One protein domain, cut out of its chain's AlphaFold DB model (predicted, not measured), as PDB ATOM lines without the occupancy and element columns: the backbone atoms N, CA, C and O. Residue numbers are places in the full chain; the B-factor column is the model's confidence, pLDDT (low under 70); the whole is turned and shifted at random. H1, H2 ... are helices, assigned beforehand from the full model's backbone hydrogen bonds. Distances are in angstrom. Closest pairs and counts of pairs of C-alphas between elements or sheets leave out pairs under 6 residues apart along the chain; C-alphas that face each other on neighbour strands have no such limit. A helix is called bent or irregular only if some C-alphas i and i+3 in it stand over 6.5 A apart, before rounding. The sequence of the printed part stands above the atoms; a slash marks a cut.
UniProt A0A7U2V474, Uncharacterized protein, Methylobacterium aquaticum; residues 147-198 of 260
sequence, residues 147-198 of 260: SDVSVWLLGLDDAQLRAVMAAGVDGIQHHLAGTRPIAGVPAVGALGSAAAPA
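This is residues 147 to 198 of the 260 residues of an uncharacterized protein of Methylobacterium aquaticum (UniProt A0A7U2V474). A short helix, H1, and the two arms of a bent helix, H2a and H2b, make a loose U, and a long stretch with no named element, residues 177 to 198, runs back from H2b past H1. The printed part has 52 residues, with H1 then H2 and no named strand, and is all helix. It is compact, with a radius of gyration of the C-alphas of 10.6 A, and spans 32 by 21 by 16 A.

H1, residues 147 to 154, is close but not clearly touching to H2a, residues 158 to 166; their closest C-alphas, of Leu 153 and Leu 161, are 7.7 A apart, at a steep tilt of 67 degrees, opposite ways. H2a and H2b, residues 169 to 176, are close but not clearly touching, closest at the C-alphas of Val 164 and Ile 172, 6.6 A, at a steep tilt of 58 degrees. H1 and H2b are only just apart, 8.4 A at the closest. In H1, H2a and H2b every O i to N i+4 pair is within hydrogen-bond range.

H1 begins at C-alpha 147 (-9.616, -42.509, 143.707) and is 10.6 A long. H2, residues 158 to 176, was assigned as one helix by its hydrogen bonds but is bent: C-alphas 166 and 169 are 9.2 A apart. H2a is 12.4 A long; H2b, 10.6 A, ends at C-alpha 176 (-18.087, -34.011, 138.580).

The C-alphas of Asp 170 and Ala 198, the two farthest apart, are 32.3 A apart. The printed part has no cut, and the link from H1 to H2 is tight. The model's pLDDT is under 70 at residues 147, 170 and 189 to 198.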
ATOM      1  N   SER A 147      -9.125 -41.263 143.094       68.00
ATOM      2  CA  SER A 147      -9.616 -42.509 143.707       68.00
ATOM      3  C   SER A 147     -11.138 -42.556 143.746       68.00
ATOM      4  O   SER A 147     -11.744 -43.569 143.416       68.00
ATOM      5  N   ASP A 148     -11.742 -41.415 144.042       70.44
ATOM      6  CA  ASP A 148     -13.175 -41.275 144.259       70.44
ATOM      7  C   ASP A 148     -13.956 -41.371 142.947       70.44
ATOM      8  O   ASP A 148     -15.038 -41.946 142.920       70.44
ATOM      9  N   VAL A 149     -13.377 -40.895 141.840       76.31
ATOM     10  CA  VAL A 149     -13.950 -41.033 140.492       76.31
ATOM     11  C   VAL A 149     -13.853 -42.481 140.022       76.31
ATOM     12  O   VAL A 149     -14.787 -43.000 139.418       76.31
ATOM     13  N   SER A 150     -12.746 -43.155 140.335       74.38
ATOM     14  CA  SER A 150     -12.554 -44.568 139.989       74.38
ATOM     15  C   SER A 150     -13.525 -45.471 140.756       74.38
ATOM     16  O   SER A 150     -14.168 -46.333 140.163       74.38
ATOM     17  N   VAL A 151     -13.671 -45.245 142.067       74.56
ATOM     18  CA  VAL A 151     -14.642 -45.953 142.918       74.56
ATOM     19  C   VAL A 151     -16.073 -45.639 142.486       74.56
ATOM     20  O   VAL A 151     -16.894 -46.549 142.419       74.56
ATOM     21  N   TRP A 152     -16.360 -44.382 142.146       86.06
ATOM     22  CA  TRP A 152     -17.660 -43.979 141.623       86.06
ATOM     23  C   TRP A 152     -18.003 -44.732 140.336       86.06
ATOM     24  O   TRP A 152     -19.033 -45.395 140.311       86.06
ATOM     25  N   LEU A 153     -17.118 -44.734 139.329       83.06
ATOM     26  CA  LEU A 153     -17.325 -45.462 138.068       83.06
ATOM     27  C   LEU A 153     -17.537 -46.968 138.277       83.06
ATOM     28  O   LEU A 153     -18.373 -47.561 137.603       83.06
ATOM     29  N   LEU A 154     -16.799 -47.585 139.208       78.12
ATOM     30  CA  LEU A 154     -16.944 -49.008 139.540       78.12
ATOM     31  C   LEU A 154     -18.253 -49.336 140.274       78.12
ATOM     32  O   LEU A 154     -18.675 -50.490 140.258       78.12
ATOM     33  N   GLY A 155     -18.861 -48.352 140.941       77.94
ATOM     34  CA  GLY A 155     -20.114 -48.509 141.677       77.94
ATOM     35  C   GLY A 155     -21.373 -48.208 140.860       77.94
ATOM     36  O   GLY A 155     -22.469 -48.367 141.393       77.94
ATOM     37  N   LEU A 156     -21.234 -47.765 139.606       84.25
ATOM     38  CA  LEU A 156     -22.370 -47.500 138.725       84.25
ATOM     39  C   LEU A 156     -22.940 -48.796 138.142       84.25
ATOM     40  O   LEU A 156     -22.197 -49.689 137.734       84.25
ATOM     41  N   ASP A 157     -24.264 -48.871 138.050       85.62
ATOM     42  CA  ASP A 157     -24.941 -49.927 137.299       85.62
ATOM     43  C   ASP A 157     -24.926 -49.666 135.776       85.62
ATOM     44  O   ASP A 157     -24.558 -48.591 135.291       85.62
ATOM     45  N   ASP A 158     -25.351 -50.656 134.987       80.81
ATOM     46  CA  ASP A 158     -25.338 -50.576 133.520       80.81
ATOM     47  C   ASP A 158     -26.221 -49.447 132.953       80.81
ATOM     48  O   ASP A 158     -25.985 -48.969 131.838       80.81
ATOM     49  N   ALA A 159     -27.284 -49.048 133.657       86.69
ATOM     50  CA  ALA A 159     -28.156 -47.956 133.225       86.69
ATOM     51  C   ALA A 159     -27.504 -46.596 133.515       86.69
ATOM     52  O   ALA A 159     -27.540 -45.698 132.670       86.69
ATOM     53  N   GLN A 160     -26.841 -46.473 134.661       89.88
ATOM     54  CA  GLN A 160     -26.081 -45.298 135.070       89.88
ATOM     55  C   GLN A 160     -24.857 -45.080 134.184       89.88
ATOM     56  O   GLN A 160     -24.631 -43.960 133.733       89.88
ATOM     57  N   LEU A 161     -24.121 -46.142 133.845       84.56
ATOM     58  CA  LEU A 161     -23.015 -46.064 132.887       84.56
ATOM     59  C   LEU A 161     -23.500 -45.550 131.527       84.56
ATOM     60  O   LEU A 161     -22.890 -44.650 130.956       84.56
ATOM     61  N   ARG A 162     -24.645 -46.038 131.034       82.31
ATOM     62  CA  ARG A 162     -25.254 -45.522 129.796       82.31
ATOM     63  C   ARG A 162     -25.641 -44.048 129.891       82.31
ATOM     64  O   ARG A 162     -25.392 -43.308 128.943       82.31
ATOM     65  N   ALA A 163     -26.191 -43.609 131.022       86.12
ATOM     66  CA  ALA A 163     -26.511 -42.200 131.248       86.12
ATOM     67  C   ALA A 163     -25.252 -41.311 131.270       86.12
ATOM     68  O   ALA A 163     -25.261 -40.227 130.687       86.12
ATOM     69  N   VAL A 164     -24.154 -41.788 131.869       88.44
ATOM     70  CA  VAL A 164     -22.846 -41.108 131.853       88.44
ATOM     71  C   VAL A 164     -22.301 -40.995 130.429       88.44
ATOM     72  O   VAL A 164     -21.868 -39.918 130.027       88.44
ATOM     73  N   MET A 165     -22.376 -42.067 129.636       82.38
ATOM     74  CA  MET A 165     -21.922 -42.056 128.238       82.38
ATOM     75  C   MET A 165     -22.753 -41.100 127.371       82.38
ATOM     76  O   MET A 165     -22.191 -40.329 126.594       82.38
ATOM     77  N   ALA A 166     -24.078 -41.098 127.540       85.56
ATOM     78  CA  ALA A 166     -24.982 -40.218 126.798       85.56
ATOM     79  C   ALA A 166     -24.807 -38.728 127.149       85.56
ATOM     80  O   ALA A 166     -25.097 -37.867 126.320       85.56
ATOM     81  N   ALA A 167     -24.328 -38.409 128.356       84.62
ATOM     82  CA  ALA A 167     -24.086 -37.032 128.787       84.62
ATOM     83  C   ALA A 167     -22.892 -36.368 128.071       84.62
ATOM     84  O   ALA A 167     -22.812 -35.138 128.033       84.62
ATOM     85  N   GLY A 168     -21.977 -37.162 127.502       77.88
ATOM     86  CA  GLY A 168     -20.770 -36.669 126.840       77.88
ATOM     87  C   GLY A 168     -19.770 -36.011 127.798       77.88
ATOM     88  O   GLY A 168     -19.988 -35.910 129.004       77.88
ATOM     89  N   VAL A 169     -18.638 -35.553 127.255       75.56
ATOM     90  CA  VAL A 169     -17.510 -35.040 128.057       75.56
ATOM     91  C   VAL A 169     -17.908 -33.830 128.911       75.56
ATOM     92  O   VAL A 169     -17.625 -33.816 130.108       75.56
ATOM     93  N   ASP A 170     -18.622 -32.860 128.334       69.00
ATOM     94  CA  ASP A 170     -19.063 -31.658 129.057       69.00
ATOM     95  C   ASP A 170     -20.059 -32.001 130.173       69.00
ATOM     96  O   ASP A 170     -19.958 -31.490 131.289       69.00
ATOM     97  N   GLY A 171     -20.999 -32.916 129.910       80.56
ATOM     98  CA  GLY A 171     -21.959 -33.374 130.911       80.56
ATOM     99  C   GLY A 171     -21.280 -34.066 132.092       80.56
ATOM    100  O   GLY A 171     -21.631 -33.806 133.242       80.56
ATOM    101  N   ILE A 172     -20.257 -34.880 131.817       81.06
ATOM    102  CA  ILE A 172     -19.442 -35.537 132.846       81.06
ATOM    103  C   ILE A 172     -18.666 -34.505 133.671       81.06
ATOM    104  O   ILE A 172     -18.677 -34.588 134.898       81.06
ATOM    105  N   GLN A 173     -18.039 -33.505 133.043       75.25
ATOM    106  CA  GLN A 173     -17.325 -32.448 133.772       75.25
ATOM    107  C   GLN A 173     -18.259 -31.647 134.684       75.25
ATOM    108  O   GLN A 173     -17.944 -31.432 135.856       75.25
ATOM    109  N   HIS A 174     -19.434 -31.253 134.188       74.69
ATOM    110  CA  HIS A 174     -20.407 -30.527 135.001       74.69
ATOM    111  C   HIS A 174     -20.985 -31.371 136.142       74.69
ATOM    112  O   HIS A 174     -21.263 -30.826 137.215       74.69
ATOM    113  N   HIS A 175     -21.133 -32.679 135.929       86.81
ATOM    114  CA  HIS A 175     -21.544 -33.624 136.962       86.81
ATOM    115  C   HIS A 175     -20.490 -33.766 138.057       86.81
ATOM    116  O   HIS A 175     -20.813 -33.649 139.238       86.81
ATOM    117  N   LEU A 176     -19.227 -33.944 137.664       80.56
ATOM    118  CA  LEU A 176     -18.087 -34.011 138.580       80.56
ATOM    119  C   LEU A 176     -17.936 -32.724 139.395       80.56
ATOM    120  O   LEU A 176     -17.643 -32.781 140.585       80.56
ATOM    121  N   ALA A 177     -18.182 -31.569 138.775       75.94
ATOM    122  CA  ALA A 177     -18.151 -30.270 139.442       75.94
ATOM    123  C   ALA A 177     -19.399 -29.984 140.305       75.94
ATOM    124  O   ALA A 177     -19.476 -28.923 140.922       75.94
ATOM    125  N   GLY A 178     -20.406 -30.867 140.312       81.31
ATOM    126  CA  GLY A 178     -21.674 -30.657 141.022       81.31
ATOM    127  C   GLY A 178     -22.558 -29.544 140.444       81.31
ATOM    128  O   GLY A 178     -23.545 -29.158 141.061       81.31
ATOM    129  N   THR A 179     -22.225 -29.021 139.262       85.88
ATOM    130  CA  THR A 179     -22.930 -27.881 138.643       85.88
ATOM    131  C   THR A 179     -24.142 -28.322 137.829       85.88
ATOM    132  O   THR A 179     -25.147 -27.613 137.783       85.88
ATOM    133  N   ARG A 180     -24.079 -29.507 137.208       91.12
ATOM    134  CA  ARG A 180     -25.204 -30.107 136.482       91.12
ATOM    135  C   ARG A 180     -25.243 -31.616 136.722       91.12
ATOM    136  O   ARG A 180     -24.426 -32.336 136.150       91.12
ATOM    137  N   PRO A 181     -26.170 -32.126 137.551       92.69
ATOM    138  CA  PRO A 181     -26.272 -33.557 137.787       92.69
ATOM    139  C   PRO A 181     -26.762 -34.295 136.531       92.69
ATOM    140  O   PRO A 181     -27.594 -33.783 135.781       92.69
ATOM    141  N   ILE A 182     -26.265 -35.517 136.322       93.94
ATOM    142  CA  ILE A 182     -26.762 -36.436 135.300       93.94
ATOM    143  C   ILE A 182     -27.908 -37.209 135.948       93.94
ATOM    144  O   ILE A 182     -27.762 -37.755 137.041       93.94
ATOM    145  N   ALA A 183     -29.071 -37.215 135.302       94.75
ATOM    146  CA  ALA A 183     -30.266 -37.836 135.856       94.75
ATOM    147  C   ALA A 183     -30.041 -39.336 136.115       94.75
ATOM    148  O   ALA A 183     -29.570 -40.061 135.242       94.75
ATOM    149  N   GLY A 184     -30.384 -39.792 137.322       91.75
ATOM    150  CA  GLY A 184     -30.250 -41.193 137.730       91.75
ATOM    151  C   GLY A 184     -28.830 -41.634 138.097       91.75
ATOM    152  O   GLY A 184     -28.669 -42.752 138.580       91.75
ATOM    153  N   VAL A 185     -27.823 -40.772 137.928       93.62
ATOM    154  CA  VAL A 185     -26.432 -41.067 138.284       93.62
ATOM    155  C   VAL A 185     -26.106 -40.429 139.641       93.62
ATOM    156  O   VAL A 185     -26.311 -39.221 139.808       93.62
ATOM    157  N   PRO A 186     -25.628 -41.205 140.632       92.69
ATOM    158  CA  PRO A 186     -25.264 -40.673 141.940       92.69
ATOM    159  C   PRO A 186     -24.077 -39.712 141.821       92.69
ATOM    160  O   PRO A 186     -23.206 -39.906 140.981       92.69
ATOM    161  N   ALA A 187     -24.012 -38.695 142.681       88.88
ATOM    162  CA  ALA A 187     -22.894 -37.753 142.692       88.88
ATOM    163  C   ALA A 187     -21.568 -38.436 143.076       88.88
ATOM    164  O   ALA A 187     -21.536 -39.388 143.865       88.88
ATOM    165  N   VAL A 188     -20.455 -37.912 142.560       77.62
ATOM    166  CA  VAL A 188     -19.112 -38.410 142.883       77.62
ATOM    167  C   VAL A 188     -18.812 -38.130 144.357       77.62
ATOM    168  O   VAL A 188     -18.846 -36.987 144.796       77.62
ATOM    169  N   GLY A 189     -18.601 -39.197 145.135       66.94
ATOM    170  CA  GLY A 189     -18.459 -39.156 146.598       66.94
ATOM    171  C   GLY A 189     -19.672 -39.682 147.378       66.94
ATOM    172  O   GLY A 189     -19.507 -40.130 148.510       66.94
ATOM    173  N   ALA A 190     -20.867 -39.746 146.775       62.09
ATOM    174  CA  ALA A 190     -22.052 -40.327 147.425       62.09
ATOM    175  C   ALA A 190     -21.939 -41.851 147.628       62.09
ATOM    176  O   ALA A 190     -22.582 -42.415 148.507       62.09
ATOM    177  N   LEU A 191     -21.084 -42.512 146.841       55.72
ATOM    178  CA  LEU A 191     -20.772 -43.943 146.955       55.72
ATOM    179  C   LEU A 191     -19.712 -44.247 148.040       55.72
ATOM    180  O   LEU A 191     -19.266 -45.387 148.175       55.72
ATOM    181  N   GLY A 192     -19.299 -43.241 148.823       44.41
ATOM    182  CA  GLY A 192     -18.261 -43.349 149.845       44.41
ATOM    183  C   GLY A 192     -18.616 -44.274 151.019       44.41
ATOM    184  O   GLY A 192     -19.619 -44.097 151.703       44.41
ATOM    185  N   SER A 193     -17.711 -45.220 151.289       44.03
ATOM    186  CA  SER A 193     -17.581 -46.096 152.471       44.03
ATOM    187  C   SER A 193     -18.486 -47.327 152.620       44.03
ATOM    188  O   SER A 193     -18.059 -48.257 153.302       44.03
ATOM    189  N   ALA A 194     -19.680 -47.401 152.029       43.59
ATOM    190  CA  ALA A 194     -20.578 -48.542 152.293       43.59
ATOM    191  C   ALA A 194     -20.445 -49.718 151.302       43.59
ATOM    192  O   ALA A 194     -20.841 -50.834 151.628       43.59
ATOM    193  N   ALA A 195     -19.900 -49.486 150.103       41.31
ATOM    194  CA  ALA A 195     -19.985 -50.443 148.993       41.31
ATOM    195  C   ALA A 195     -18.662 -50.717 148.263       41.31
ATOM    196  O   ALA A 195     -18.671 -51.409 147.251       41.31
ATOM    197  N   ALA A 196     -17.522 -50.234 148.763       38.94
ATOM    198  CA  ALA A 196     -16.252 -50.826 148.364       38.94
ATOM    199  C   ALA A 196     -16.156 -52.161 149.117       38.94
ATOM    200  O   ALA A 196     -15.877 -52.122 150.321       38.94
ATOM    201  N   PRO A 197     -16.414 -53.341 148.502       38.50
ATOM    202  CA  PRO A 197     -15.998 -54.579 149.140       38.50
ATOM    203  C   PRO A 197     -14.525 -54.375 149.440       38.50
ATOM    204  O   PRO A 197     -13.788 -53.952 148.548       38.50
ATOM    205  N   ALA A 198     -14.136 -54.558 150.699       41.00
ATOM    206  CA  ALA A 198     -12.764 -54.418 151.130       41.00
ATOM    207  C   ALA A 198     -11.905 -55.306 150.223       41.00
ATOM    208  O   ALA A 198     -11.773 -56.509 150.433       41.00
TER     209      ALA A 198